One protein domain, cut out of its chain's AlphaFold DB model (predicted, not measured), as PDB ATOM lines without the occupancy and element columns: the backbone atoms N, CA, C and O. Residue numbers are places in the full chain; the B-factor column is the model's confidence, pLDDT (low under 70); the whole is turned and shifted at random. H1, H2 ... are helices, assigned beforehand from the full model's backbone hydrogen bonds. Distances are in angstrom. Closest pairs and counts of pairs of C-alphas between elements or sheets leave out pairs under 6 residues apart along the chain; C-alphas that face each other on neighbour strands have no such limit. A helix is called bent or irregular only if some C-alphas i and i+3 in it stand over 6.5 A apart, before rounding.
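Overview. This is residues 14 to 72 of the 93 residues of the protein "Putative lipoprotein aminopeptidase LpqL" of bioreactor metagenome (UniProt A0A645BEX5). An open, U-like shape with few contacts: a short helix, H1, and a long winding loop make one limb, one long straight helix, H2, runs away from the loop as an arm, and the very short H3 turns off at the arm's far end. Residues 49 to 72, with most of H2 and the whole of H3, stick out free from a small body of loop and H1. The printed part has 59 residues with three named helices, in the order H1, H2, H3, and no named strand; the class is all helix. The whole is extended, with a radius of gyration of the C-alphas of 16.1 A, and its C-alphas span 42 by 28 by 18 A.

Arrangement. From Lys 14 the printed part soon enters H1, residues 16 to 22, which touches no helix. A long link of 23 residues, 23 to 45, joins it to H2, residues 46 to 65, and these two helices are apart. A tight link of 2 residues then joins H2 to H3, residues 68 to 71. H2 and H3 are apart, but only just, with a closest C-alpha distance of 8.3 A. H1 and H3 are apart too. Every pair of O of residue i and N of residue i+4 inside H1 and H2 is within hydrogen-bond range. H3 is too short for such a pair, and its one pair of O i and N i+3 is not within range.

Along the chain. H1 runs from His 16, whose C-alpha is at (-40.453, -13.976, -27.651), to Phe 22, and has 7 residues and a length of 9.9 A from first to last C-alpha. H2 has 20 residues and is the longest helix, 28.5 A from C-alpha 46 at (-39.690, -34.380, -19.660) to C-alpha 65 at (-54.373, -48.465, -39.621). H3 has 4 residues, from Ser 68 to Asn 71, and spans 5.0 A, ending with C-alpha 71 at (-52.874, -41.667, -50.035). No helix is bent or irregular.

Size, cuts and confidence. The two C-alphas farthest apart are those of Ala 37, in the long link, and Gly 72, the last printed residue, at 45.6 A. The C-alphas of Lys 14 and Gly 72, the first and last printed, are 36.6 A apart. Residues 49 to 72 stand free, of which 49 to 65 belong to H2 and 68 to 71 to H3. Without them, the body has 35 residues, spans 29 by 19 by 9 A and has a radius of gyration of 10.7 A. The printed part has no cut. The mean pLDDT of the printed part is 96.2, that of H3 is 88, and no printed residue is under 70.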
ATOM      1  N   LYS A  14     -34.679 -19.213 -29.276       98.56
ATOM      2  CA  LYS A  14     -36.118 -19.080 -29.049       98.56
ATOM      3  C   LYS A  14     -36.547 -17.615 -29.143       98.56
ATOM      4  O   LYS A  14     -35.956 -16.740 -28.505       98.56
ATOM      5  N   THR A  15     -37.606 -17.342 -29.891       98.62
ATOM      6  CA  THR A  15     -38.211 -16.008 -30.008       98.62
ATOM      7  C   THR A  15     -39.112 -15.676 -28.811       98.62
ATOM      8  O   THR A  15     -39.505 -16.545 -28.029       98.62
ATOM      9  N   HIS A  16     -39.481 -14.399 -28.665       98.56
ATOM     10  CA  HIS A  16     -40.453 -13.976 -27.651       98.56
ATOM     11  C   HIS A  16     -41.849 -14.577 -27.875       98.56
ATOM     12  O   HIS A  16     -42.507 -14.945 -26.902       98.56
ATOM     13  N   ASP A  17     -42.268 -14.742 -29.131       98.50
ATOM     14  CA  ASP A  17     -43.566 -15.334 -29.469       98.50
ATOM     15  C   ASP A  17     -43.603 -16.825 -29.108       98.50
ATOM     16  O   ASP A  17     -44.554 -17.308 -28.492       98.50
ATOM     17  N   GLU A  18     -42.527 -17.562 -29.387       98.25
ATOM     18  CA  GLU A  18     -42.416 -18.967 -28.986       98.25
ATOM     19  C   GLU A  18     -42.317 -19.130 -27.471       98.25
ATOM     20  O   GLU A  18     -42.827 -20.109 -26.932       98.25
ATOM     21  N   GLN A  19     -41.683 -18.194 -26.757       98.31
ATOM     22  CA  GLN A  19     -41.714 -18.186 -25.295       98.31
ATOM     23  C   GLN A  19     -43.142 -17.987 -24.772       98.31
ATOM     24  O   GLN A  19     -43.537 -18.658 -23.821       98.31
ATOM     25  N   ALA A  20     -43.921 -17.088 -25.378       98.25
ATOM     26  CA  ALA A  20     -45.293 -16.825 -24.954       98.25
ATOM     27  C   ALA A  20     -46.195 -18.067 -25.082       98.25
ATOM     28  O   ALA A  20     -47.074 -18.267 -24.248       98.25
ATOM     29  N   VAL A  21     -45.954 -18.916 -26.089       97.88
ATOM     30  CA  VAL A  21     -46.742 -20.137 -26.333       97.88
ATOM     31  C   VAL A  21     -46.187 -21.354 -25.589       97.88
ATOM     32  O   VAL A  21     -46.943 -22.119 -24.996       97.88
ATOM     33  N   PHE A  22     -44.871 -21.559 -25.630       96.75
ATOM     34  CA  PHE A  22     -44.225 -22.801 -25.191       96.75
ATOM     35  C   PHE A  22     -43.438 -22.658 -23.882       96.75
ATOM     36  O   PHE A  22     -42.843 -23.628 -23.415       96.75
ATOM     37  N   GLY A  23     -43.384 -21.457 -23.305       96.88
ATOM     38  CA  GLY A  23     -42.546 -21.152 -22.151       96.88
ATOM     39  C   GLY A  23     -41.046 -21.190 -22.465       96.88
ATOM     40  O   GLY A  23     -40.605 -21.138 -23.623       96.88
ATOM     41  N   GLY A  24     -40.249 -21.293 -21.401       96.25
ATOM     42  CA  GLY A  24     -38.789 -21.203 -21.455       96.25
ATOM     43  C   GLY A  24     -38.297 -19.755 -21.457       96.25
ATOM     44  O   GLY A  24     -38.955 -18.874 -20.902       96.25
ATOM     45  N   THR A  25     -37.146 -19.522 -22.089       98.25
ATOM     46  CA  THR A  25     -36.472 -18.217 -22.098       98.25
ATOM     47  C   THR A  25     -36.160 -17.793 -23.528       98.25
ATOM     48  O   THR A  25     -35.417 -18.473 -24.233       98.25
ATOM     49  N   ALA A  26     -36.717 -16.667 -23.962       98.50
ATOM     50  CA  ALA A  26     -36.417 -16.052 -25.244       98.50
ATOM     51  C   ALA A  26     -34.956 -15.583 -25.288       98.50
ATOM     52  O   ALA A  26     -34.380 -15.171 -24.280       98.50
ATOM     53  N   GLY A  27     -34.350 -15.665 -26.469       98.44
ATOM     54  CA  GLY A  27     -32.934 -15.371 -26.673       98.44
ATOM     55  C   GLY A  27     -31.983 -16.448 -26.143       98.44
ATOM     56  O   GLY A  27     -30.775 -16.272 -26.263       98.44
ATOM     57  N   GLN A  28     -32.491 -17.552 -25.581       98.31
ATOM     58  CA  GLN A  28     -31.699 -18.754 -25.310       98.31
ATOM     59  C   GLN A  28     -31.891 -19.784 -26.427       98.31
ATOM     60  O   GLN A  28     -32.972 -19.828 -27.025       98.31
ATOM     61  N   PRO A  29     -30.867 -20.607 -26.718       98.25
ATOM     62  CA  PRO A  29     -31.021 -21.734 -27.627       98.25
ATOM     63  C   PRO A  29     -32.089 -22.710 -27.116       98.25
ATOM     64  O   PRO A  29     -32.256 -22.867 -25.904       98.25
ATOM     65  N   TYR A  30     -32.802 -23.378 -28.028       98.31
ATOM     66  CA  TYR A  30     -33.770 -24.419 -27.649       98.31
ATOM     67  C   TYR A  30     -33.107 -25.562 -26.878       98.31
ATOM     68  O   TYR A  30     -33.664 -26.043 -25.893       98.31
ATOM     69  N   ASP A  31     -31.911 -25.951 -27.322       98.31
ATOM     70  CA  ASP A  31     -31.015 -26.875 -26.643       98.31
ATOM     71  C   ASP A  31     -29.674 -26.173 -26.351       98.31
ATOM     72  O   ASP A  31     -28.830 -26.035 -27.245       98.31
ATOM     73  N   PRO A  32     -29.450 -25.727 -25.101       97.31
ATOM     74  CA  PRO A  32     -28.198 -25.093 -24.689       97.31
ATOM     75  C   PRO A  32     -26.962 -25.979 -24.812       97.31
ATOM     76  O   PRO A  32     -25.857 -25.444 -24.913       97.31
ATOM     77  N   ASN A  33     -27.136 -27.301 -24.830       98.06
ATOM     78  CA  ASN A  33     -26.048 -28.267 -24.901       98.06
ATOM     79  C   ASN A  33     -25.962 -28.950 -26.274       98.06
ATOM     80  O   ASN A  33     -25.248 -29.943 -26.399       98.06
ATOM     81  N   TYR A  34     -26.615 -28.416 -27.313       97.94
ATOM     82  CA  TYR A  34     -26.583 -28.990 -28.661       97.94
ATOM     83  C   TYR A  34     -25.143 -29.256 -29.139       97.94
ATOM     84  O   TYR A  34     -24.332 -28.332 -29.226       97.94
ATOM     85  N   HIS A  35     -24.824 -30.522 -29.447       97.88
ATOM     86  CA  HIS A  35     -23.479 -31.001 -29.817       97.88
ATOM     87  C   HIS A  35     -22.369 -30.713 -28.781       97.88
ATOM     88  O   HIS A  35     -21.191 -30.599 -29.129       97.88
ATOM     89  N   GLN A  36     -22.716 -30.616 -27.499       97.62
ATOM     90  CA  GLN A  36     -21.767 -30.399 -26.408       97.62
ATOM     91  C   GLN A  36     -21.691 -31.614 -25.481       97.62
ATOM     92  O   GLN A  36     -22.556 -32.483 -25.474       97.62
ATOM     93  N   ALA A  37     -20.654 -31.668 -24.641       97.75
ATOM     94  CA  ALA A  37     -20.439 -32.785 -23.716       97.75
ATOM     95  C   ALA A  37     -21.555 -32.948 -22.662       97.75
ATOM     96  O   ALA A  37     -21.705 -34.023 -22.089       97.75
ATOM     97  N   ALA A  38     -22.316 -31.882 -22.395       97.50
ATOM     98  CA  ALA A  38     -23.431 -31.884 -21.455       97.50
ATOM     99  C   ALA A  38     -24.766 -32.342 -22.081       97.50
ATOM    100  O   ALA A  38     -25.789 -32.335 -21.390       97.50
ATOM    101  N   ASP A  39     -24.774 -32.756 -23.354       98.12
ATOM    102  CA  ASP A  39     -25.940 -33.368 -23.999       98.12
ATOM    103  C   ASP A  39     -26.167 -34.797 -23.475       98.12
ATOM    104  O   ASP A  39     -25.717 -35.799 -24.031       98.12
ATOM    105  N   GLY A  40     -26.804 -34.877 -22.312       97.62
ATOM    106  CA  GLY A  40     -27.139 -36.120 -21.634       97.62
ATOM    107  C   GLY A  40     -28.513 -36.049 -20.978       97.62
ATOM    108  O   GLY A  40     -29.258 -35.088 -21.142       97.62
ATOM    109  N   LEU A  41     -28.855 -37.055 -20.169       97.62
ATOM    110  CA  LEU A  41     -30.203 -37.195 -19.592       97.62
ATOM    111  C   LEU A  41     -30.651 -36.008 -18.724       97.62
ATOM    112  O   LEU A  41     -31.848 -35.769 -18.588       97.62
ATOM    113  N   ALA A  42     -29.706 -35.257 -18.153       97.62
ATOM    114  CA  ALA A  42     -30.003 -34.045 -17.393       97.62
ATOM    115  C   ALA A  42     -30.487 -32.873 -18.273       97.62
ATOM    116  O   ALA A  42     -31.093 -31.943 -17.753       97.62
ATOM    117  N   ASN A  43     -30.244 -32.924 -19.586       97.62
ATOM    118  CA  ASN A  43     -30.631 -31.909 -20.569       97.62
ATOM    119  C   ASN A  43     -31.983 -32.213 -21.250       97.62
ATOM    120  O   ASN A  43     -32.354 -31.587 -22.238       97.62
ATOM    121  N   VAL A  44     -32.743 -33.192 -20.747       97.88
ATOM    122  CA  VAL A  44     -34.024 -33.591 -21.341       97.88
ATOM    123  C   VAL A  44     -35.185 -32.902 -20.634       97.88
ATOM    124  O   VAL A  44     -35.430 -33.124 -19.447       97.88
ATOM    125  N   ASN A  45     -35.979 -32.143 -21.390       97.75
ATOM    126  CA  ASN A  45     -37.269 -31.660 -20.910       97.75
ATOM    127  C   ASN A  45     -38.316 -32.791 -20.963       97.75
ATOM    128  O   ASN A  45     -38.715 -33.243 -22.040       97.75
ATOM    129  N   GLN A  46     -38.769 -33.244 -19.790       98.25
ATOM    130  CA  GLN A  46     -39.690 -34.380 -19.660       98.25
ATOM    131  C   GLN A  46     -41.096 -34.095 -20.208       98.25
ATOM    132  O   GLN A  46     -41.741 -35.011 -20.723       98.25
ATOM    133  N   ASP A  47     -41.557 -32.844 -20.167       97.38
ATOM    134  CA  ASP A  47     -42.879 -32.475 -20.680       97.38
ATOM    135  C   ASP A  47     -42.903 -32.575 -22.206       97.38
ATOM    136  O   ASP A  47     -43.760 -33.252 -22.782       97.38
ATOM    137  N   PHE A  48     -41.909 -31.981 -22.876       97.50
ATOM    138  CA  PHE A  48     -41.789 -32.078 -24.330       97.50
ATOM    139  C   PHE A  48     -41.486 -33.503 -24.796       97.50
ATOM    140  O   PHE A  48     -42.004 -33.914 -25.837       97.50
ATOM    141  N   LEU A  49     -40.720 -34.291 -24.030       98.38
ATOM    142  CA  LEU A  49     -40.548 -35.718 -24.306       98.38
ATOM    143  C   LEU A  49     -41.892 -36.460 -24.240       98.38
ATOM    144  O   LEU A  49     -42.226 -37.223 -25.148       98.38
ATOM    145  N   GLY A  50     -42.694 -36.206 -23.205       98.44
ATOM    146  CA  GLY A  50     -44.009 -36.817 -23.037       98.44
ATOM    147  C   GLY A  50     -44.992 -36.445 -24.150       98.44
ATOM    148  O   GLY A  50     -45.720 -37.311 -24.642       98.44
ATOM    149  N   ILE A  51     -45.006 -35.181 -24.577       98.06
ATOM    150  CA  ILE A  51     -45.861 -34.697 -25.672       98.06
ATOM    151  C   ILE A  51     -45.445 -35.338 -26.999       98.06
ATOM    152  O   ILE A  51     -46.276 -35.956 -27.667       98.06
ATOM    153  N   ASN A  52     -44.161 -35.252 -27.361       98.50
ATOM    154  CA  ASN A  52     -43.671 -35.786 -28.632       98.50
ATOM    155  C   ASN A  52     -43.762 -37.314 -28.691       98.50
ATOM    156  O   ASN A  52     -44.115 -37.865 -29.733       98.50
ATOM    157  N   GLY A  53     -43.518 -38.009 -27.577       98.50
ATOM    158  CA  GLY A  53     -43.683 -39.460 -27.486       98.50
ATOM    159  C   GLY A  53     -45.126 -39.897 -27.753       98.50
ATOM    160  O   GLY A  53     -45.364 -40.783 -28.574       98.50
ATOM    161  N   LYS A  54     -46.107 -39.228 -27.133       98.69
ATOM    162  CA  LYS A  54     -47.537 -39.495 -27.373       98.69
ATOM    163  C   LYS A  54     -47.948 -39.168 -28.809       98.69
ATOM    164  O   LYS A  54     -48.644 -39.967 -29.432       98.69
ATOM    165  N   ALA A  55     -47.501 -38.033 -29.343       98.31
ATOM    166  CA  ALA A  55     -47.791 -37.632 -30.718       98.31
ATOM    167  C   ALA A  55     -47.206 -38.625 -31.738       98.31
ATOM    168  O   ALA A  55     -47.891 -39.009 -32.685       98.31
ATOM    169  N   SER A  56     -45.986 -39.113 -31.498       98.19
ATOM    170  CA  SER A  56     -45.340 -40.132 -32.333       98.19
ATOM    171  C   SER A  56     -46.112 -41.449 -32.297       98.19
ATOM    172  O   SER A  56     -46.421 -42.012 -33.346       98.19
ATOM    173  N   ALA A  57     -46.491 -41.915 -31.102       98.06
ATOM    174  CA  ALA A  57     -47.294 -43.125 -30.941       98.06
ATOM    175  C   ALA A  57     -48.647 -43.018 -31.664       98.06
ATOM    176  O   ALA A  57     -49.053 -43.956 -32.351       98.06
ATOM    177  N   TYR A  58     -49.314 -41.865 -31.562       96.81
ATOM    178  CA  TYR A  58     -50.562 -41.605 -32.273       96.81
ATOM    179  C   TYR A  58     -50.375 -41.635 -33.793       96.81
ATOM    180  O   TYR A  58     -51.104 -42.347 -34.477       96.81
ATOM    181  N   ALA A  59     -49.388 -40.905 -34.323       95.62
ATOM    182  CA  ALA A  59     -49.144 -40.830 -35.762       95.62
ATOM    183  C   ALA A  59     -48.822 -42.207 -36.359       95.62
ATOM    184  O   ALA A  59     -49.391 -42.578 -37.384       95.62
ATOM    185  N   ILE A  60     -47.969 -42.990 -35.687       95.75
ATOM    186  CA  ILE A  60     -47.629 -44.357 -36.099       95.75
ATOM    187  C   ILE A  60     -48.872 -45.247 -36.078       95.75
ATOM    188  O   ILE A  60     -49.162 -45.910 -37.069       95.75
ATOM    189  N   GLY A  61     -49.622 -45.255 -34.971       94.75
ATOM    190  CA  GLY A  61     -50.813 -46.092 -34.835       94.75
ATOM    191  C   GLY A  61     -51.895 -45.744 -35.858       94.75
ATOM    192  O   GLY A  61     -52.477 -46.639 -36.467       94.75
ATOM    193  N   HIS A  62     -52.128 -44.450 -36.089       92.38
ATOM    194  CA  HIS A  62     -53.104 -43.977 -37.063       92.38
ATOM    195  C   HIS A  62     -52.702 -44.373 -38.486       92.38
ATOM    196  O   HIS A  62     -53.482 -45.024 -39.170       92.38
ATOM    197  N   LEU A  63     -51.471 -44.063 -38.903       92.25
ATOM    198  CA  LEU A  63     -50.999 -44.337 -40.265       92.25
ATOM    199  C   LEU A  63     -50.757 -45.826 -40.546       92.25
ATOM    200  O   LEU A  63     -50.778 -46.233 -41.703       92.25
ATOM    201  N   ALA A  64     -50.552 -46.654 -39.519       91.25
ATOM    202  CA  ALA A  64     -50.533 -48.108 -39.676       91.25
ATOM    203  C   ALA A  64     -51.933 -48.681 -39.965       91.25
ATOM    204  O   ALA A  64     -52.048 -49.723 -40.608       91.25
ATOM    205  N   TRP A  65     -52.987 -48.019 -39.478       88.56
ATOM    206  CA  TRP A  65     -54.373 -48.465 -39.621       88.56
ATOM    207  C   TRP A  65     -55.069 -47.866 -40.847       88.56
ATOM    208  O   TRP A  65     -55.800 -48.556 -41.564       88.56
ATOM    209  N   ASP A  66     -54.858 -46.574 -41.079       89.38
ATOM    210  CA  ASP A  66     -55.472 -45.808 -42.148       89.38
ATOM    211  C   ASP A  66     -54.463 -44.838 -42.769       89.38
ATOM    212  O   ASP A  66     -53.939 -43.937 -42.115       89.38
ATOM    213  N   THR A  67     -54.216 -45.009 -44.067       91.12
ATOM    214  CA  THR A  67     -53.344 -44.114 -44.834       91.12
ATOM    215  C   THR A  67     -54.116 -43.126 -45.699       91.12
ATOM    216  O   THR A  67     -53.497 -42.377 -46.450       91.12
ATOM    217  N   SER A  68     -55.445 -43.069 -45.590       89.50
ATOM    218  CA  SER A  68     -56.307 -42.242 -46.442       89.50
ATOM    219  C   SER A  68     -55.993 -40.752 -46.380       89.50
ATOM    220  O   SER A  68     -56.097 -40.066 -47.396       89.50
ATOM    221  N   ILE A  69     -55.508 -40.266 -45.235       87.12
ATOM    222  CA  ILE A  69     -55.060 -38.877 -45.075       87.12
ATOM    223  C   ILE A  69     -53.811 -38.546 -45.908       87.12
ATOM    224  O   ILE A  69     -53.557 -37.380 -46.191       87.12
ATOM    225  N   VAL A  70     -53.029 -39.558 -46.302       87.50
ATOM    226  CA  VAL A  70     -51.806 -39.416 -47.109       87.50
ATOM    227  C   VAL A  70     -52.038 -39.855 -48.558       87.50
ATOM    228  O   VAL A  70     -51.582 -39.194 -49.485       87.50
ATOM    229  N   ASN A  71     -52.744 -40.969 -48.755       86.75
ATOM    230  CA  ASN A  71     -52.874 -41.667 -50.035       86.75
ATOM    231  C   ASN A  71     -54.249 -41.469 -50.706       86.75
ATOM    232  O   ASN A  71     -54.466 -41.966 -51.810       86.75
ATOM    233  N   GLY A  72     -55.179 -40.750 -50.070       82.44
ATOM    234  CA  GLY A  72     -56.526 -40.491 -50.584       82.44
ATOM    235  C   GLY A  72     -57.554 -41.578 -50.240       82.44
ATOM    236  O   GLY A  72     -57.236 -42.644 -49.708       82.44
TER     237      GLY A  72